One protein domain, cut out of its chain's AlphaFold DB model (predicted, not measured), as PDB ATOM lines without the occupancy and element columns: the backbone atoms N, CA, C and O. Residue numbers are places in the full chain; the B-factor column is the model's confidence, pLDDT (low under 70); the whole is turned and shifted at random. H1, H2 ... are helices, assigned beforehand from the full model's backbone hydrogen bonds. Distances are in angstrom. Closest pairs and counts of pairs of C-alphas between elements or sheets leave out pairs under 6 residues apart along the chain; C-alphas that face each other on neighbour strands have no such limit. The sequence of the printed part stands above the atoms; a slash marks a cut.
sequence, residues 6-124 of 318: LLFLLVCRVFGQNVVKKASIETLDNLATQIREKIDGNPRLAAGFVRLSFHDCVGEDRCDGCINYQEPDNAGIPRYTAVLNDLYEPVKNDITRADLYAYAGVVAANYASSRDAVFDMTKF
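This is residues 6 to 124 of the 318 residues of the protein "PEROXIDASE_4 domain-containing protein" of Clytia hemisphaerica (UniProt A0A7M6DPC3). Four crossed helices form a compact cluster, with H1, H2 and H3 packed round H4; loop residues 14 to 19 stick out. The printed part has 119 residues, class all helix, ordered H1, H2, H3, H4. The radius of gyration of the C-alphas is 13.7 A, the spans 39 by 35 by 28 A.

Find C-alpha 97 at (143.423, 147.294, 155.158); H4 runs 24.2 A to residue 113. H1, residues 25 to 41, starts at (146.230, 131.505, 152.641) and spans 24.4 A. H2 is residues 44 to 55, 16.7 A; H3 is residues 78 to 91, 20.0 A.

Look at C-alphas 50 and 105, 4.3 A apart, the closest where H2 touches H4. H1 touches H4 with residues 32 to 39 alone, closest C-alphas 32 and 107, 6.2 A. H3 and H2 are about perpendicular, 87 degrees. Each O i to N i+4 pair is within hydrogen-bond range in H1, H2 and H4; H3 has 6 of 10.

The printed part has no cut. H2 to H3 is a long link. pLDDT is under 70 at residues 6 to 20, 61 and 114 to 118.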
ATOM      1  N   LEU A   6     158.143 145.192 141.565       43.06
ATOM      2  CA  LEU A   6     156.767 145.289 142.040       43.06
ATOM      3  C   LEU A   6     156.573 144.611 143.413       43.06
ATOM      4  O   LEU A   6     155.655 144.937 144.159       43.06
ATOM      5  N   LEU A   7     157.465 143.678 143.763       45.25
ATOM      6  CA  LEU A   7     157.515 143.017 145.061       45.25
ATOM      7  C   LEU A   7     158.306 143.835 146.099       45.25
ATOM      8  O   LEU A   7     158.125 143.608 147.290       45.25
ATOM      9  N   PHE A   8     159.176 144.761 145.674       43.12
ATOM     10  CA  PHE A   8     160.081 145.517 146.550       43.12
ATOM     11  C   PHE A   8     159.389 146.685 147.260       43.12
ATOM     12  O   PHE A   8     159.645 146.897 148.444       43.12
ATOM     13  N   LEU A   9     158.421 147.338 146.600       45.75
ATOM     14  CA  LEU A   9     157.504 148.295 147.245       45.75
ATOM     15  C   LEU A   9     156.695 147.659 148.391       45.75
ATOM     16  O   LEU A   9     156.134 148.351 149.227       45.75
ATOM     17  N   LEU A  10     156.657 146.325 148.456       45.78
ATOM     18  CA  LEU A  10     155.819 145.550 149.364       45.78
ATOM     19  C   LEU A  10     156.609 144.788 150.438       45.78
ATOM     20  O   LEU A  10     156.057 143.914 151.112       45.78
ATOM     21  N   VAL A  11     157.888 145.114 150.628       39.75
ATOM     22  CA  VAL A  11     158.703 144.585 151.728       39.75
ATOM     23  C   VAL A  11     158.897 145.674 152.786       39.75
ATOM     24  O   VAL A  11     160.004 146.177 152.975       39.75
ATOM     25  N   CYS A  12     157.833 146.039 153.506       42.62
ATOM     26  CA  CYS A  12     157.987 146.887 154.690       42.62
ATOM     27  C   CYS A  12     158.815 146.157 155.762       42.62
ATOM     28  O   CYS A  12     158.612 144.974 156.060       42.62
ATOM     29  N   ARG A  13     159.780 146.879 156.343       40.12
ATOM     30  CA  ARG A  13     160.516 146.457 157.538       40.12
ATOM     31  C   ARG A  13     159.544 146.459 158.719       40.12
ATOM     32  O   ARG A  13     159.118 147.513 159.162       40.12
ATOM     33  N   VAL A  14     159.225 145.279 159.243       37.53
ATOM     34  CA  VAL A  14     158.415 145.129 160.460       37.53
ATOM     35  C   VAL A  14     159.208 145.649 161.665       37.53
ATOM     36  O   VAL A  14     160.188 145.021 162.072       37.53
ATOM     37  N   PHE A  15     158.775 146.759 162.266       35.97
ATOM     38  CA  PHE A  15     159.146 147.148 163.628       35.97
ATOM     39  C   PHE A  15     157.913 147.091 164.534       35.97
ATOM     40  O   PHE A  15     156.856 147.594 164.180       35.97
ATOM     41  N   GLY A  16     158.086 146.530 165.734       36.84
ATOM     42  CA  GLY A  16     157.162 146.723 166.856       36.84
ATOM     43  C   GLY A  16     156.157 145.595 167.083       36.84
ATOM     44  O   GLY A  16     155.325 145.280 166.249       36.84
ATOM     45  N   GLN A  17     156.246 144.978 168.259       50.00
ATOM     46  CA  GLN A  17     155.393 143.885 168.712       50.00
ATOM     47  C   GLN A  17     153.999 144.390 169.106       50.00
ATOM     48  O   GLN A  17     153.855 145.047 170.128       50.00
ATOM     49  N   ASN A  18     152.985 143.997 168.340       43.97
ATOM     50  CA  ASN A  18     151.627 143.683 168.793       43.97
ATOM     51  C   ASN A  18     151.054 142.636 167.827       43.97
ATOM     52  O   ASN A  18     151.637 142.415 166.769       43.97
ATOM     53  N   VAL A  19     149.995 141.912 168.205       51.06
ATOM     54  CA  VAL A  19     149.445 140.804 167.398       51.06
ATOM     55  C   VAL A  19     149.022 141.329 166.027       51.06
ATOM     56  O   VAL A  19     147.936 141.871 165.858       51.06
ATOM     57  N   VAL A  20     149.912 141.191 165.054       61.16
ATOM     58  CA  VAL A  20     149.649 141.588 163.681       61.16
ATOM     59  C   VAL A  20     148.642 140.598 163.113       61.16
ATOM     60  O   VAL A  20     148.892 139.389 163.169       61.16
ATOM     61  N   LYS A  21     147.505 141.080 162.598       73.69
ATOM     62  CA  LYS A  21     146.590 140.225 161.830       73.69
ATOM     63  C   LYS A  21     147.392 139.651 160.666       73.69
ATOM     64  O   LYS A  21     148.033 140.387 159.924       73.69
ATOM     65  N   LYS A  22     147.418 138.329 160.553       81.31
ATOM     66  CA  LYS A  22     148.092 137.633 159.460       81.31
ATOM     67  C   LYS A  22     147.036 136.849 158.721       81.31
ATOM     68  O   LYS A  22     146.599 135.812 159.219       81.31
ATOM     69  N   ALA A  23     146.647 137.361 157.557       88.44
ATOM     70  CA  ALA A  23     145.675 136.692 156.712       88.44
ATOM     71  C   ALA A  23     146.112 135.249 156.442       88.44
ATOM     72  O   ALA A  23     147.291 134.963 156.208       88.44
ATOM     73  N   SER A  24     145.144 134.336 156.494       92.38
ATOM     74  CA  SER A  24     145.369 132.953 156.092       92.38
ATOM     75  C   SER A  24     145.551 132.867 154.572       92.38
ATOM     76  O   SER A  24     145.139 133.766 153.835       92.38
ATOM     77  N   ILE A  25     146.134 131.766 154.087       91.44
ATOM     78  CA  ILE A  25     146.230 131.505 152.641       91.44
ATOM     79  C   ILE A  25     144.830 131.485 152.013       91.44
ATOM     80  O   ILE A  25     144.627 132.085 150.967       91.44
ATOM     81  N   GLU A  26     143.851 130.884 152.693       94.69
ATOM     82  CA  GLU A  26     142.459 130.838 152.233       94.69
ATOM     83  C   GLU A  26     141.842 132.241 152.115       94.69
ATOM     84  O   GLU A  26     141.195 132.555 151.118       94.69
ATOM     85  N   THR A  27     142.091 133.119 153.094       95.69
ATOM     86  CA  THR A  27     141.646 134.521 153.049       95.69
ATOM     87  C   THR A  27     142.242 135.240 151.837       95.69
ATOM     88  O   THR A  27     141.515 135.912 151.106       95.69
ATOM     89  N   LEU A  28     143.547 135.079 151.597       95.38
ATOM     90  CA  LEU A  28     144.234 135.690 150.457       95.38
ATOM     91  C   LEU A  28     143.728 135.136 149.117       95.38
ATOM     92  O   LEU A  28     143.433 135.917 148.218       95.38
ATOM     93  N   ASP A  29     143.545 133.823 148.987       95.44
ATOM     94  CA  ASP A  29     143.043 133.197 147.756       95.44
ATOM     95  C   ASP A  29     141.610 133.652 147.421       95.44
ATOM     96  O   ASP A  29     141.295 133.974 146.266       95.44
ATOM     97  N   ASN A  30     140.749 133.753 148.440       97.69
ATOM     98  CA  ASN A  30     139.390 134.270 148.294       97.69
ATOM     99  C   ASN A  30     139.384 135.753 147.894       97.69
ATOM    100  O   ASN A  30     138.603 136.154 147.027       97.69
ATOM    101  N   LEU A  31     140.256 136.573 148.488       98.06
ATOM    102  CA  LEU A  31     140.401 137.984 148.123       98.06
ATOM    103  C   LEU A  31     140.955 138.147 146.705       98.06
ATOM    104  O   LEU A  31     140.422 138.943 145.939       98.06
ATOM    105  N   ALA A  32     141.965 137.368 146.313       96.75
ATOM    106  CA  ALA A  32     142.516 137.414 144.961       96.75
ATOM    107  C   ALA A  32     141.460 137.079 143.904       96.75
ATOM    108  O   ALA A  32     141.427 137.707 142.849       96.75
ATOM    109  N   THR A  33     140.591 136.107 144.187       97.75
ATOM    110  CA  THR A  33     139.471 135.756 143.305       97.75
ATOM    111  C   THR A  33     138.497 136.925 143.171       97.75
ATOM    112  O   THR A  33     138.236 137.369 142.058       97.75
ATOM    113  N   GLN A  34     138.052 137.503 144.289       98.56
ATOM    114  CA  GLN A  34     137.131 138.645 144.279       98.56
ATOM    115  C   GLN A  34     137.730 139.883 143.597       98.56
ATOM    116  O   GLN A  34     137.049 140.558 142.832       98.56
ATOM    117  N   ILE A  35     139.013 140.178 143.824       98.44
ATOM    118  CA  ILE A  35     139.712 141.293 143.169       98.44
ATOM    119  C   ILE A  35     139.751 141.079 141.651       98.44
ATOM    120  O   ILE A  35     139.458 142.013 140.904       98.44
ATOM    121  N   ARG A  36     140.052 139.860 141.181       97.06
ATOM    122  CA  ARG A  36     140.010 139.532 139.746       97.06
ATOM    123  C   ARG A  36     138.609 139.703 139.170       97.06
ATOM    124  O   ARG A  36     138.484 140.346 138.142       97.06
ATOM    125  N   GLU A  37     137.565 139.253 139.864       98.25
ATOM    126  CA  GLU A  37     136.175 139.456 139.428       98.25
ATOM    127  C   GLU A  37     135.808 140.947 139.318       98.25
ATOM    128  O   GLU A  37     135.115 141.356 138.383       98.25
ATOM    129  N   LYS A  38     136.296 141.793 140.241       98.44
ATOM    130  CA  LYS A  38     136.137 143.253 140.124       98.44
ATOM    131  C   LYS A  38     136.836 143.782 138.871       98.44
ATOM    132  O   LYS A  38     136.235 144.573 138.144       98.44
ATOM    133  N   ILE A  39     138.071 143.346 138.607       96.88
ATOM    134  CA  ILE A  39     138.842 143.743 137.419       96.88
ATOM    135  C   ILE A  39     138.170 143.245 136.129       96.88
ATOM    136  O   ILE A  39     138.054 144.020 135.185       96.88
ATOM    137  N   ASP A  40     137.650 142.018 136.090       96.12
ATOM    138  CA  ASP A  40     136.905 141.476 134.944       96.12
ATOM    139  C   ASP A  40     135.668 142.332 134.625       96.12
ATOM    140  O   ASP A  40     135.358 142.599 133.462       96.12
ATOM    141  N   GLY A  41     134.971 142.812 135.663       96.75
ATOM    142  CA  GLY A  41     133.833 143.721 135.519       96.75
ATOM    143  C   GLY A  41     134.219 145.146 135.098       96.75
ATOM    144  O   GLY A  41     133.407 145.849 134.494       96.75
ATOM    145  N   ASN A  42     135.439 145.587 135.410       95.38
ATOM    146  CA  ASN A  42     135.967 146.897 135.036       95.38
ATOM    147  C   ASN A  42     137.509 146.876 134.954       95.38
ATOM    148  O   ASN A  42     138.174 147.142 135.963       95.38
ATOM    149  N   PRO A  43     138.093 146.656 133.758       91.88
ATOM    150  CA  PRO A  43     139.546 146.528 133.584       91.88
ATOM    151  C   PRO A  43     140.363 147.725 134.094       91.88
ATOM    152  O   PRO A  43     141.486 147.557 134.567       91.88
ATOM    153  N   ARG A  44     139.766 148.929 134.134       91.06
ATOM    154  CA  ARG A  44     140.414 150.136 134.685       91.06
ATOM    155  C   ARG A  44     140.768 150.020 136.168       91.06
ATOM    156  O   ARG A  44     141.559 150.827 136.663       91.06
ATOM    157  N   LEU A  45     140.168 149.075 136.893       96.81
ATOM    158  CA  LEU A  45     140.504 148.822 138.289       96.81
ATOM    159  C   LEU A  45     141.909 148.240 138.448       96.81
ATOM    160  O   LEU A  45     142.532 148.532 139.460       96.81
ATOM    161  N   ALA A  46     142.449 147.515 137.461       95.44
ATOM    162  CA  ALA A  46     143.807 146.979 137.561       95.44
ATOM    163  C   ALA A  46     144.841 148.109 137.707       95.44
ATOM    164  O   ALA A  46     145.568 148.167 138.699       95.44
ATOM    165  N   ALA A  47     144.831 149.072 136.779       95.62
ATOM    166  CA  ALA A  47     145.674 150.267 136.861       95.62
ATOM    167  C   ALA A  47     145.409 151.073 138.145       95.62
ATOM    168  O   ALA A  47     146.327 151.594 138.773       95.62
ATOM    169  N   GLY A  48     144.142 151.147 138.559       97.56
ATOM    170  CA  GLY A  48     143.727 151.827 139.780       97.56
ATOM    171  C   GLY A  48     144.292 151.231 141.063       97.56
ATOM    172  O   GLY A  48     144.752 151.976 141.921       97.56
ATOM    173  N   PHE A  49     144.285 149.904 141.190       98.31
ATOM    174  CA  PHE A  49     144.830 149.201 142.350       98.31
ATOM    175  C   PHE A  49     146.357 149.250 142.384       98.31
ATOM    176  O   PHE A  49     146.925 149.411 143.459       98.31
ATOM    177  N   VAL A  50     147.021 149.196 141.222       96.88
ATOM    178  CA  VAL A  50     148.472 149.435 141.136       96.88
ATOM    179  C   VAL A  50     148.809 150.859 141.585       96.88
ATOM    180  O   VAL A  50     149.689 151.036 142.422       96.88
ATOM    181  N   ARG A  51     148.065 151.868 141.107       97.50
ATOM    182  CA  ARG A  51     148.236 153.258 141.552       97.50
ATOM    183  C   ARG A  51     147.991 153.407 143.053       97.50
ATOM    184  O   ARG A  51     148.832 153.974 143.733       97.50
ATOM    185  N   LEU A  52     146.869 152.907 143.572       97.62
ATOM    186  CA  LEU A  52     146.561 152.975 145.004       97.62
ATOM    187  C   LEU A  52     147.690 152.359 145.837       97.62
ATOM    188  O   LEU A  52     148.151 152.995 146.773       97.62
ATOM    189  N   SER A  53     148.176 151.174 145.464       95.81
ATOM    190  CA  SER A  53     149.270 150.524 146.189       95.81
ATOM    191  C   SER A  53     150.575 151.319 146.147       95.81
ATOM    192  O   SER A  53     151.338 151.229 147.098       95.81
ATOM    193  N   PHE A  54     150.869 152.058 145.072       95.50
ATOM    194  CA  PHE A  54     152.028 152.953 145.048       95.50
ATOM    195  C   PHE A  54     151.824 154.141 145.992       95.50
ATOM    196  O   PHE A  54     152.696 154.416 146.806       95.50
ATOM    197  N   HIS A  55     150.666 154.802 145.911       95.44
ATOM    198  CA  HIS A  55     150.361 155.996 146.702       95.44
ATOM    199  C   HIS A  55     150.297 155.713 148.210       95.44
ATOM    200  O   HIS A  55     150.869 156.472 148.976       95.44
ATOM    201  N   ASP A  56     149.714 154.583 148.620       94.81
ATOM    202  CA  ASP A  56     149.706 154.109 150.018       94.81
ATOM    203  C   ASP A  56     151.125 153.881 150.575       94.81
ATOM    204  O   ASP A  56     151.351 153.884 151.779       94.81
ATOM    205  N   CYS A  57     152.105 153.654 149.698       92.50
ATOM    206  CA  CYS A  57     153.480 153.333 150.063       92.50
ATOM    207  C   CYS A  57     154.449 154.522 149.986       92.50
ATOM    208  O   CYS A  57     155.624 154.330 150.298       92.50
ATOM    209  N   VAL A  58     154.007 155.713 149.573       91.31
ATOM    210  CA  VAL A  58     154.837 156.931 149.541       91.31
ATOM    211  C   VAL A  58     154.808 157.608 150.915       91.31
ATOM    212  O   VAL A  58     153.733 157.866 151.440       91.31
ATOM    213  N   GLY A  59     155.972 157.946 151.482       85.75
ATOM    214  CA  GLY A  59     156.087 158.660 152.762       85.75
ATOM    215  C   GLY A  59     156.918 157.921 153.813       85.75
ATOM    216  O   GLY A  59     157.575 156.927 153.513       85.75
ATOM    217  N   GLU A  60     156.930 158.400 155.059       74.38
ATOM    218  CA  GLU A  60     157.715 157.767 156.136       74.38
ATOM    219  C   GLU A  60     157.091 156.453 156.650       74.38
ATOM    220  O   GLU A  60     157.818 155.483 156.882       74.38
ATOM    221  N   ASP A  61     155.758 156.384 156.749       69.19
ATOM    222  CA  ASP A  61     155.024 155.271 157.388       69.19
ATOM    223  C   ASP A  61     154.528 154.170 156.418       69.19
ATOM    224  O   ASP A  61     153.923 153.188 156.837       69.19
ATOM    225  N   ARG A  62     154.882 154.300 155.131       79.00
ATOM    226  CA  ARG A  62     154.701 153.390 153.975       79.00
ATOM    227  C   ARG A  62     153.833 152.143 154.158       79.00
ATOM    228  O   ARG A  62     154.213 151.164 154.811       79.00
ATOM    229  N   CYS A  63     152.819 152.073 153.304       89.75
ATOM    230  CA  CYS A  63     151.948 150.929 153.090       89.75
ATOM    231  C   CYS A  63     151.169 150.577 154.364       89.75
ATOM    232  O   CYS A  63     151.213 149.432 154.828       89.75
ATOM    233  N   ASP A  64     150.516 151.567 154.960       91.94
ATOM    234  CA  ASP A  64     149.785 151.463 156.224       91.94
ATOM    235  C   ASP A  64     148.260 151.559 156.036       91.94
ATOM    236  O   ASP A  64     147.489 151.654 156.998       91.94
ATOM    237  N   GLY A  65     147.794 151.462 154.787       93.69
ATOM    238  CA  GLY A  65     146.381 151.438 154.447       93.69
ATOM    239  C   GLY A  65     145.695 152.786 154.628       93.69
ATOM    240  O   GLY A  65     144.467 152.804 154.734       93.69
ATOM    241  N   CYS A  66     146.426 153.888 154.723       92.88
ATOM    242  CA  CYS A  66     145.868 155.214 154.921       92.88
ATOM    243  C   CYS A  66     146.157 156.116 153.732       92.88
ATOM    244  O   CYS A  66     147.238 156.107 153.160       92.88
ATOM    245  N   ILE A  67     145.152 156.897 153.343       94.94
ATOM    246  CA  ILE A  67     145.258 157.830 152.226       94.94
ATOM    247  C   ILE A  67     144.774 159.191 152.689       94.94
ATOM    248  O   ILE A  67     143.677 159.312 153.234       94.94
ATOM    249  N   ASN A  68     145.547 160.223 152.375       95.00
ATOM    250  CA  ASN A  68     145.085 161.592 152.479       95.00
ATOM    251  C   ASN A  68     144.294 161.966 151.234       95.00
ATOM    252  O   ASN A  68     144.853 162.308 150.191       95.00
ATOM    253  N   TYR A  69     142.965 161.922 151.316       95.50
ATOM    254  CA  TYR A  69     142.126 162.289 150.173       95.50
ATOM    255  C   TYR A  69     142.128 163.793 149.860       95.50
ATOM    256  O   TYR A  69     141.553 164.193 148.844       95.50
ATOM    257  N   GLN A  70     142.741 164.623 150.712       94.88
ATOM    258  CA  GLN A  70     142.904 166.059 150.472       94.88
ATOM    259  C   GLN A  70     144.196 166.385 149.719       94.88
ATOM    260  O   GLN A  70     144.281 167.471 149.146       94.88
ATOM    261  N   GLU A  71     145.158 165.459 149.674       95.06
ATOM    262  CA  GLU A  71     146.381 165.593 148.885       95.06
ATOM    263  C   GLU A  71     146.042 165.575 147.379       95.06
ATOM    264  O   GLU A  71     145.463 164.595 146.887       95.06
ATOM    265  N   PRO A  72     146.354 166.648 146.621       94.50
ATOM    266  CA  PRO A  72     146.102 166.712 145.185       94.50
ATOM    267  C   PRO A  72     146.594 165.503 144.380       94.50
ATOM    268  O   PRO A  72     145.884 165.064 143.471       94.50
ATOM    269  N   ASP A  73     147.755 164.930 144.707       94.69
ATOM    270  CA  ASP A  73     148.283 163.760 143.995       94.69
ATOM    271  C   ASP A  73     147.458 162.484 144.240       94.69
ATOM    272  O   ASP A  73     147.439 161.584 143.393       94.69
ATOM    273  N   ASN A  74     146.659 162.435 145.310       96.75
ATOM    274  CA  ASN A  74     145.708 161.358 145.598       96.75
ATOM    275  C   ASN A  74     144.336 161.547 144.929       96.75
ATOM    276  O   ASN A  74     143.449 160.690 145.049       96.75
ATOM    277  N   ALA A  75     144.136 162.610 144.142       97.38
ATOM    278  CA  ALA A  75     142.879 162.836 143.437       97.38
ATOM    279  C   ALA A  75     142.455 161.611 142.597       97.38
ATOM    280  O   ALA A  75     143.248 160.956 141.907       97.38
ATOM    281  N   GLY A  76     141.174 161.252 142.685       97.00
ATOM    282  CA  GLY A  76     140.605 160.088 142.003       97.00
ATOM    283  C   GLY A  76     140.913 158.721 142.638       97.00
ATOM    284  O   GLY A  76     140.353 157.734 142.166       97.00
ATOM    285  N   ILE A  77     141.731 158.632 143.698       97.38
ATOM    286  CA  ILE A  77     141.930 157.390 144.475       97.38
ATOM    287  C   ILE A  77     140.671 156.890 145.209       97.38
ATOM    288  O   ILE A  77     140.479 155.670 145.205       97.38
ATOM    289  N   PRO A  78     139.766 157.740 145.753       97.44
ATOM    290  CA  PRO A  78     138.607 157.269 146.526       97.44
ATOM    291  C   PRO A  78     137.745 156.200 145.838       97.44
ATOM    292  O   PRO A  78     137.147 155.346 146.488       97.44
ATOM    293  N   ARG A  79     137.684 156.201 144.498       97.06
ATOM    294  CA  ARG A  79     136.928 155.195 143.732       97.06
ATOM    295  C   ARG A  79     137.528 153.786 143.812       97.06
ATOM    296  O   ARG A  79     136.817 152.821 143.559       97.06
ATOM    297  N   TYR A  80     138.819 153.670 144.114       98.19
ATOM    298  CA  TYR A  80     139.528 152.398 144.254       98.19
ATOM    299  C   TYR A  80     139.499 151.909 145.698       98.19
ATOM    300  O   TYR A  80     139.201 150.736 145.925       98.19
ATOM    301  N   THR A  81     139.717 152.809 146.662       98.12
ATOM    302  CA  THR A  81     139.602 152.480 148.089       98.12
ATOM    303  C   THR A  81     138.183 152.052 148.436       98.12
ATOM    304  O   THR A  81     138.024 151.047 149.111       98.12
ATOM    305  N   ALA A  82     137.144 152.687 147.878       98.12
ATOM    306  CA  ALA A  82     135.757 152.240 148.046       98.12
ATOM    307  C   ALA A  82     135.544 150.771 147.628       98.12
ATOM    308  O   ALA A  82     134.954 149.997 148.376       98.12
ATOM    309  N   VAL A  83     136.076 150.357 146.469       98.62
ATOM    310  CA  VAL A  83     135.938 148.969 145.989       98.62
ATOM    311  C   VAL A  83     136.655 147.982 146.907       98.62
ATOM    312  O   VAL A  83     136.120 146.907 147.170       98.62
ATOM    313  N   LEU A  84     137.859 148.317 147.378       98.50
ATOM    314  CA  LEU A  84     138.611 147.438 148.275       98.50
ATOM    315  C   LEU A  84     138.029 147.430 149.692       98.50
ATOM    316  O   LEU A  84     137.979 146.372 150.305       98.50
ATOM    317  N   ASN A  85     137.509 148.551 150.183       97.44
ATOM    318  CA  ASN A  85     136.875 148.636 151.497       97.44
ATOM    319  C   ASN A  85     135.583 147.808 151.556       97.44
ATOM    320  O   ASN A  85     135.345 147.127 152.550       97.44
ATOM    321  N   ASP A  86     134.812 147.740 150.466       98.25
ATOM    322  CA  ASP A  86     133.672 146.819 150.360       98.25
ATOM    323  C   ASP A  86     134.096 145.342 150.499       98.25
ATOM    324  O   ASP A  86     133.365 144.534 151.074       98.25
ATOM    325  N   LEU A  87     135.277 144.976 149.978       98.31
ATOM    326  CA  LEU A  87     135.857 143.635 150.142       98.31
ATOM    327  C   LEU A  87     136.476 143.431 151.529       98.31
ATOM    328  O   LEU A  87     136.527 142.301 152.011       98.31
ATOM    329  N   TYR A  88     136.954 144.506 152.156       97.25
ATOM    330  CA  TYR A  88     137.583 144.498 153.472       97.25
ATOM    331  C   TYR A  88     136.578 144.218 154.586       97.25
ATOM    332  O   TYR A  88     136.847 143.390 155.454       97.25
ATOM    333  N   GLU A  89     135.413 144.871 154.564       96.44
ATOM    334  CA  GLU A  89     134.457 144.847 155.679       96.44
ATOM    335  C   GLU A  89     134.088 143.437 156.186       96.44
ATOM    336  O   GLU A  89     134.104 143.228 157.405       96.44
ATOM    337  N   PRO A  90     133.815 142.436 155.323       97.25
ATOM    338  CA  PRO A  90     133.501 141.079 155.775       97.25
ATOM    339  C   PRO A  90     134.682 140.332 156.411       97.25
ATOM    340  O   PRO A  90     134.457 139.403 157.183       97.25
ATOM    341  N   VAL A  91     135.924 140.716 156.091       96.00
ATOM    342  CA  VAL A  91     137.161 140.009 156.482       96.00
ATOM    343  C   VAL A  91     138.108 140.869 157.320       96.00
ATOM    344  O   VAL A  91     139.249 140.482 157.566       96.00
ATOM    345  N   LYS A  92     137.656 142.026 157.811       94.31
ATOM    346  CA  LYS A  92     138.490 142.987 158.553       94.31
ATOM    347  C   LYS A  92     139.096 142.452 159.847       94.31
ATOM    348  O   LYS A  92     139.966 143.089 160.430       94.31
ATOM    349  N   ASN A  93     138.639 141.302 160.337       93.69
ATOM    350  CA  ASN A  93     139.252 140.619 161.479       93.69
ATOM    351  C   ASN A  93     140.406 139.688 161.069       93.69
ATOM    352  O   ASN A  93     141.235 139.360 161.917       93.69
ATOM    353  N   ASP A  94     140.490 139.322 159.791       94.94
ATOM    354  CA  ASP A  94     141.430 138.333 159.260       94.94
ATOM    355  C   ASP A  94     142.640 138.984 158.571       94.94
ATOM    356  O   ASP A  94     143.737 138.426 158.578       94.94
ATOM    357  N   ILE A  95     142.460 140.174 157.995       95.19
ATOM    358  CA  ILE A  95     143.488 140.947 157.283       95.19
ATOM    359  C   ILE A  95     143.456 142.413 157.737       95.19
ATOM    360  O   ILE A  95     142.455 142.861 158.295       95.19
ATOM    361  N   THR A  96     144.548 143.152 157.541       96.06
ATOM    362  CA  THR A  96     144.578 144.619 157.669       96.06
ATOM    363  C   THR A  96     144.212 145.280 156.338       96.06
ATOM    364  O   THR A  96     144.388 144.684 155.271       96.06
ATOM    365  N   ARG A  97     143.691 146.506 156.372       96.06
ATOM    366  CA  ARG A  97     143.423 147.294 155.158       96.06
ATOM    367  C   ARG A  97     144.717 147.560 154.387       96.06
ATOM    368  O   ARG A  97     144.739 147.406 153.169       96.06
ATOM    369  N   ALA A  98     145.799 147.830 155.109       95.50
ATOM    370  CA  ALA A  98     147.148 147.976 154.582       95.50
ATOM    371  C   ALA A  98     147.608 146.748 153.775       95.50
ATOM    372  O   ALA A  98     148.062 146.862 152.635       95.50
ATOM    373  N   ASP A  99     147.437 145.537 154.324       95.94
ATOM    374  CA  ASP A  99     147.750 144.309 153.588       95.94
ATOM    375  C   ASP A  99     146.816 144.098 152.393       95.94
ATOM    376  O   ASP A  99     147.272 143.608 151.361       95.94
ATOM    377  N   LEU A 100     145.538 144.477 152.490       97.50
ATOM    378  CA  LEU A 100     144.603 144.374 151.371       97.50
ATOM    379  C   LEU A 100     144.979 145.303 150.207       97.50
ATOM    380  O   LEU A 100     144.961 144.851 149.063       97.50
ATOM    381  N   TYR A 101     145.324 146.568 150.464       97.31
ATOM    382  CA  TYR A 101     145.712 147.526 149.419       97.31
ATOM    383  C   TYR A 101     146.976 147.068 148.689       97.31
ATOM    384  O   TYR A 101     146.983 146.944 147.461       97.31
ATOM    385  N   ALA A 102     147.999 146.692 149.457       95.50
ATOM    386  CA  ALA A 102     149.210 146.056 148.961       95.50
ATOM    387  C   ALA A 102     148.917 144.803 148.117       95.50
ATOM    388  O   ALA A 102     149.444 144.633 147.013       95.50
ATOM    389  N   TYR A 103     148.065 143.908 148.622       96.06
ATOM    390  CA  TYR A 103     147.733 142.660 147.940       96.06
ATOM    391  C   TYR A 103     146.966 142.905 146.640       96.06
ATOM    392  O   TYR A 103     147.247 142.258 145.630       96.06
ATOM    393  N   ALA A 104     146.047 143.873 146.629       97.88
ATOM    394  CA  ALA A 104     145.302 144.263 145.441       97.88
ATOM    395  C   ALA A 104     146.215 144.786 144.328       97.88
ATOM    396  O   ALA A 104     146.011 144.413 143.172       97.88
ATOM    397  N   GLY A 105     147.255 145.559 144.663       95.50
ATOM    398  CA  GLY A 105     148.288 145.978 143.711       95.50
ATOM    399  C   GLY A 105     148.997 144.788 143.050       95.50
ATOM    400  O   GLY A 105     149.089 144.725 141.823       95.50
ATOM    401  N   VAL A 106     149.418 143.790 143.840       92.31
ATOM    402  CA  VAL A 106     150.060 142.567 143.306       92.31
ATOM    403  C   VAL A 106     149.101 141.751 142.453       92.31
ATOM    404  O   VAL A 106     149.476 141.301 141.373       92.31
ATOM    405  N   VAL A 107     147.867 141.536 142.920       94.12
ATOM    406  CA  VAL A 107     146.859 140.777 142.167       94.12
ATOM    407  C   VAL A 107     146.568 141.465 140.836       94.12
ATOM    408  O   VAL A 107     146.516 140.782 139.813       94.12
ATOM    409  N   ALA A 108     146.427 142.792 140.830       94.56
ATOM    410  CA  ALA A 108     146.178 143.581 139.630       94.56
ATOM    411  C   ALA A 108     147.338 143.520 138.630       94.56
ATOM    412  O   ALA A 108     147.116 143.280 137.445       94.56
ATOM    413  N   ALA A 109     148.576 143.672 139.097       91.12
ATOM    414  CA  ALA A 109     149.734 143.560 138.224       91.12
ATOM    415  C   ALA A 109     149.925 142.135 137.689       91.12
ATOM    416  O   ALA A 109     150.161 141.960 136.501       91.12
ATOM    417  N   ASN A 110     149.738 141.112 138.528       89.56
ATOM    418  CA  ASN A 110     149.799 139.716 138.095       89.56
ATOM    419  C   ASN A 110     148.686 139.366 137.093       89.56
ATOM    420  O   ASN A 110     148.886 138.579 136.170       89.56
ATOM    421  N   TYR A 111     147.502 139.959 137.255       90.88
ATOM    422  CA  TYR A 111     146.423 139.857 136.278       90.88
ATOM    423  C   TYR A 111     146.853 140.464 134.929       90.88
ATOM    424  O   TYR A 111     146.733 139.810 133.888       90.88
ATOM    425  N   ALA A 112     147.438 141.665 134.959       89.88
ATOM    426  CA  ALA A 112     147.879 142.394 133.772       89.88
ATOM    427  C   ALA A 112     149.154 141.833 133.106       89.88
ATOM    428  O   ALA A 112     149.407 142.120 131.937       89.88
ATOM    429  N   SER A 113     149.951 141.024 133.813       84.19
ATOM    430  CA  SER A 113     151.195 140.420 133.311       84.19
ATOM    431  C   SER A 113     151.024 139.010 132.736       84.19
ATOM    432  O   SER A 113     151.972 138.460 132.173       84.19
ATOM    433  N   SER A 114     149.833 138.413 132.880       64.44
ATOM    434  CA  SER A 114     149.548 136.963 132.846       64.44
ATOM    435  C   SER A 114     149.965 136.159 131.597       64.44
ATOM    436  O   SER A 114     149.803 134.938 131.581       64.44
ATOM    437  N   ARG A 115     150.535 136.787 130.560       61.12
ATOM    438  CA  ARG A 115     151.119 136.104 129.389       61.12
ATOM    439  C   ARG A 115     152.645 136.028 129.396       61.12
ATOM    440  O   ARG A 115     153.188 135.117 128.778       61.12
ATOM    441  N   ASP A 116     153.307 136.938 130.101       62.28
ATOM    442  CA  ASP A 116     154.745 137.188 129.960       62.28
ATOM    443  C   ASP A 116     155.500 137.138 131.298       62.28
ATOM    444  O   ASP A 116     156.685 136.809 131.319       62.28
ATOM    445  N   ALA A 117     154.819 137.387 132.420       66.06
ATOM    446  CA  ALA A 117     155.360 137.194 133.761       66.06
ATOM    447  C   ALA A 117     154.267 136.699 134.716       66.06
ATOM    448  O   ALA A 117     153.144 137.200 134.715       66.06
ATOM    449  N   VAL A 118     154.599 135.708 135.545       69.19
ATOM    450  CA  VAL A 118     153.707 135.200 136.593       69.19
ATOM    451  C   VAL A 118     154.360 135.451 137.936       69.19
ATOM    452  O   VAL A 118     155.461 134.965 138.210       69.19
ATOM    453  N   PHE A 119     153.657 136.188 138.787       74.88
ATOM    454  CA  PHE A 119     154.086 136.421 140.151       74.88
ATOM    455  C   PHE A 119     153.737 135.208 141.006       74.88
ATOM    456  O   PHE A 119     152.594 134.746 141.044       74.88
ATOM    457  N   ASP A 120     154.732 134.703 141.731       80.75
ATOM    458  CA  ASP A 120     154.505 133.700 142.763       80.75
ATOM    459  C   ASP A 120     153.810 134.361 143.961       80.75
ATOM    460  O   ASP A 120     154.457 134.872 144.879       80.75
ATOM    461  N   MET A 121     152.475 134.358 143.924       82.62
ATOM    462  CA  MET A 121     151.611 134.975 144.936       82.62
ATOM    463  C   MET A 121     151.879 134.436 146.349       82.62
ATOM    464  O   MET A 121     151.636 135.144 147.323       82.62
ATOM    465  N   THR A 122     152.446 133.228 146.484       80.31
ATOM    466  CA  THR A 122     152.802 132.636 147.789       80.31
ATOM    467  C   THR A 122     153.929 133.393 148.502       80.31
ATOM    468  O   THR A 122     154.143 133.226 149.705       80.31
ATOM    469  N   LYS A 123     154.657 134.255 147.780       83.44
ATOM    470  CA  LYS A 123     155.719 135.099 148.340       83.44
ATOM    471  C   LYS A 123     155.206 136.391 148.962       83.44
ATOM    472  O   LYS A 123     155.992 137.026 149.671       83.44
ATOM    473  N   PHE A 124     153.943 136.765 148.736       87.50
ATOM    474  CA  PHE A 124     153.359 137.957 149.339       87.50
ATOM    475  C   PHE A 124     153.476 137.895 150.865       87.50
ATOM    476  O   PHE A 124     153.253 136.854 151.489       87.50
TER     477      PHE A 124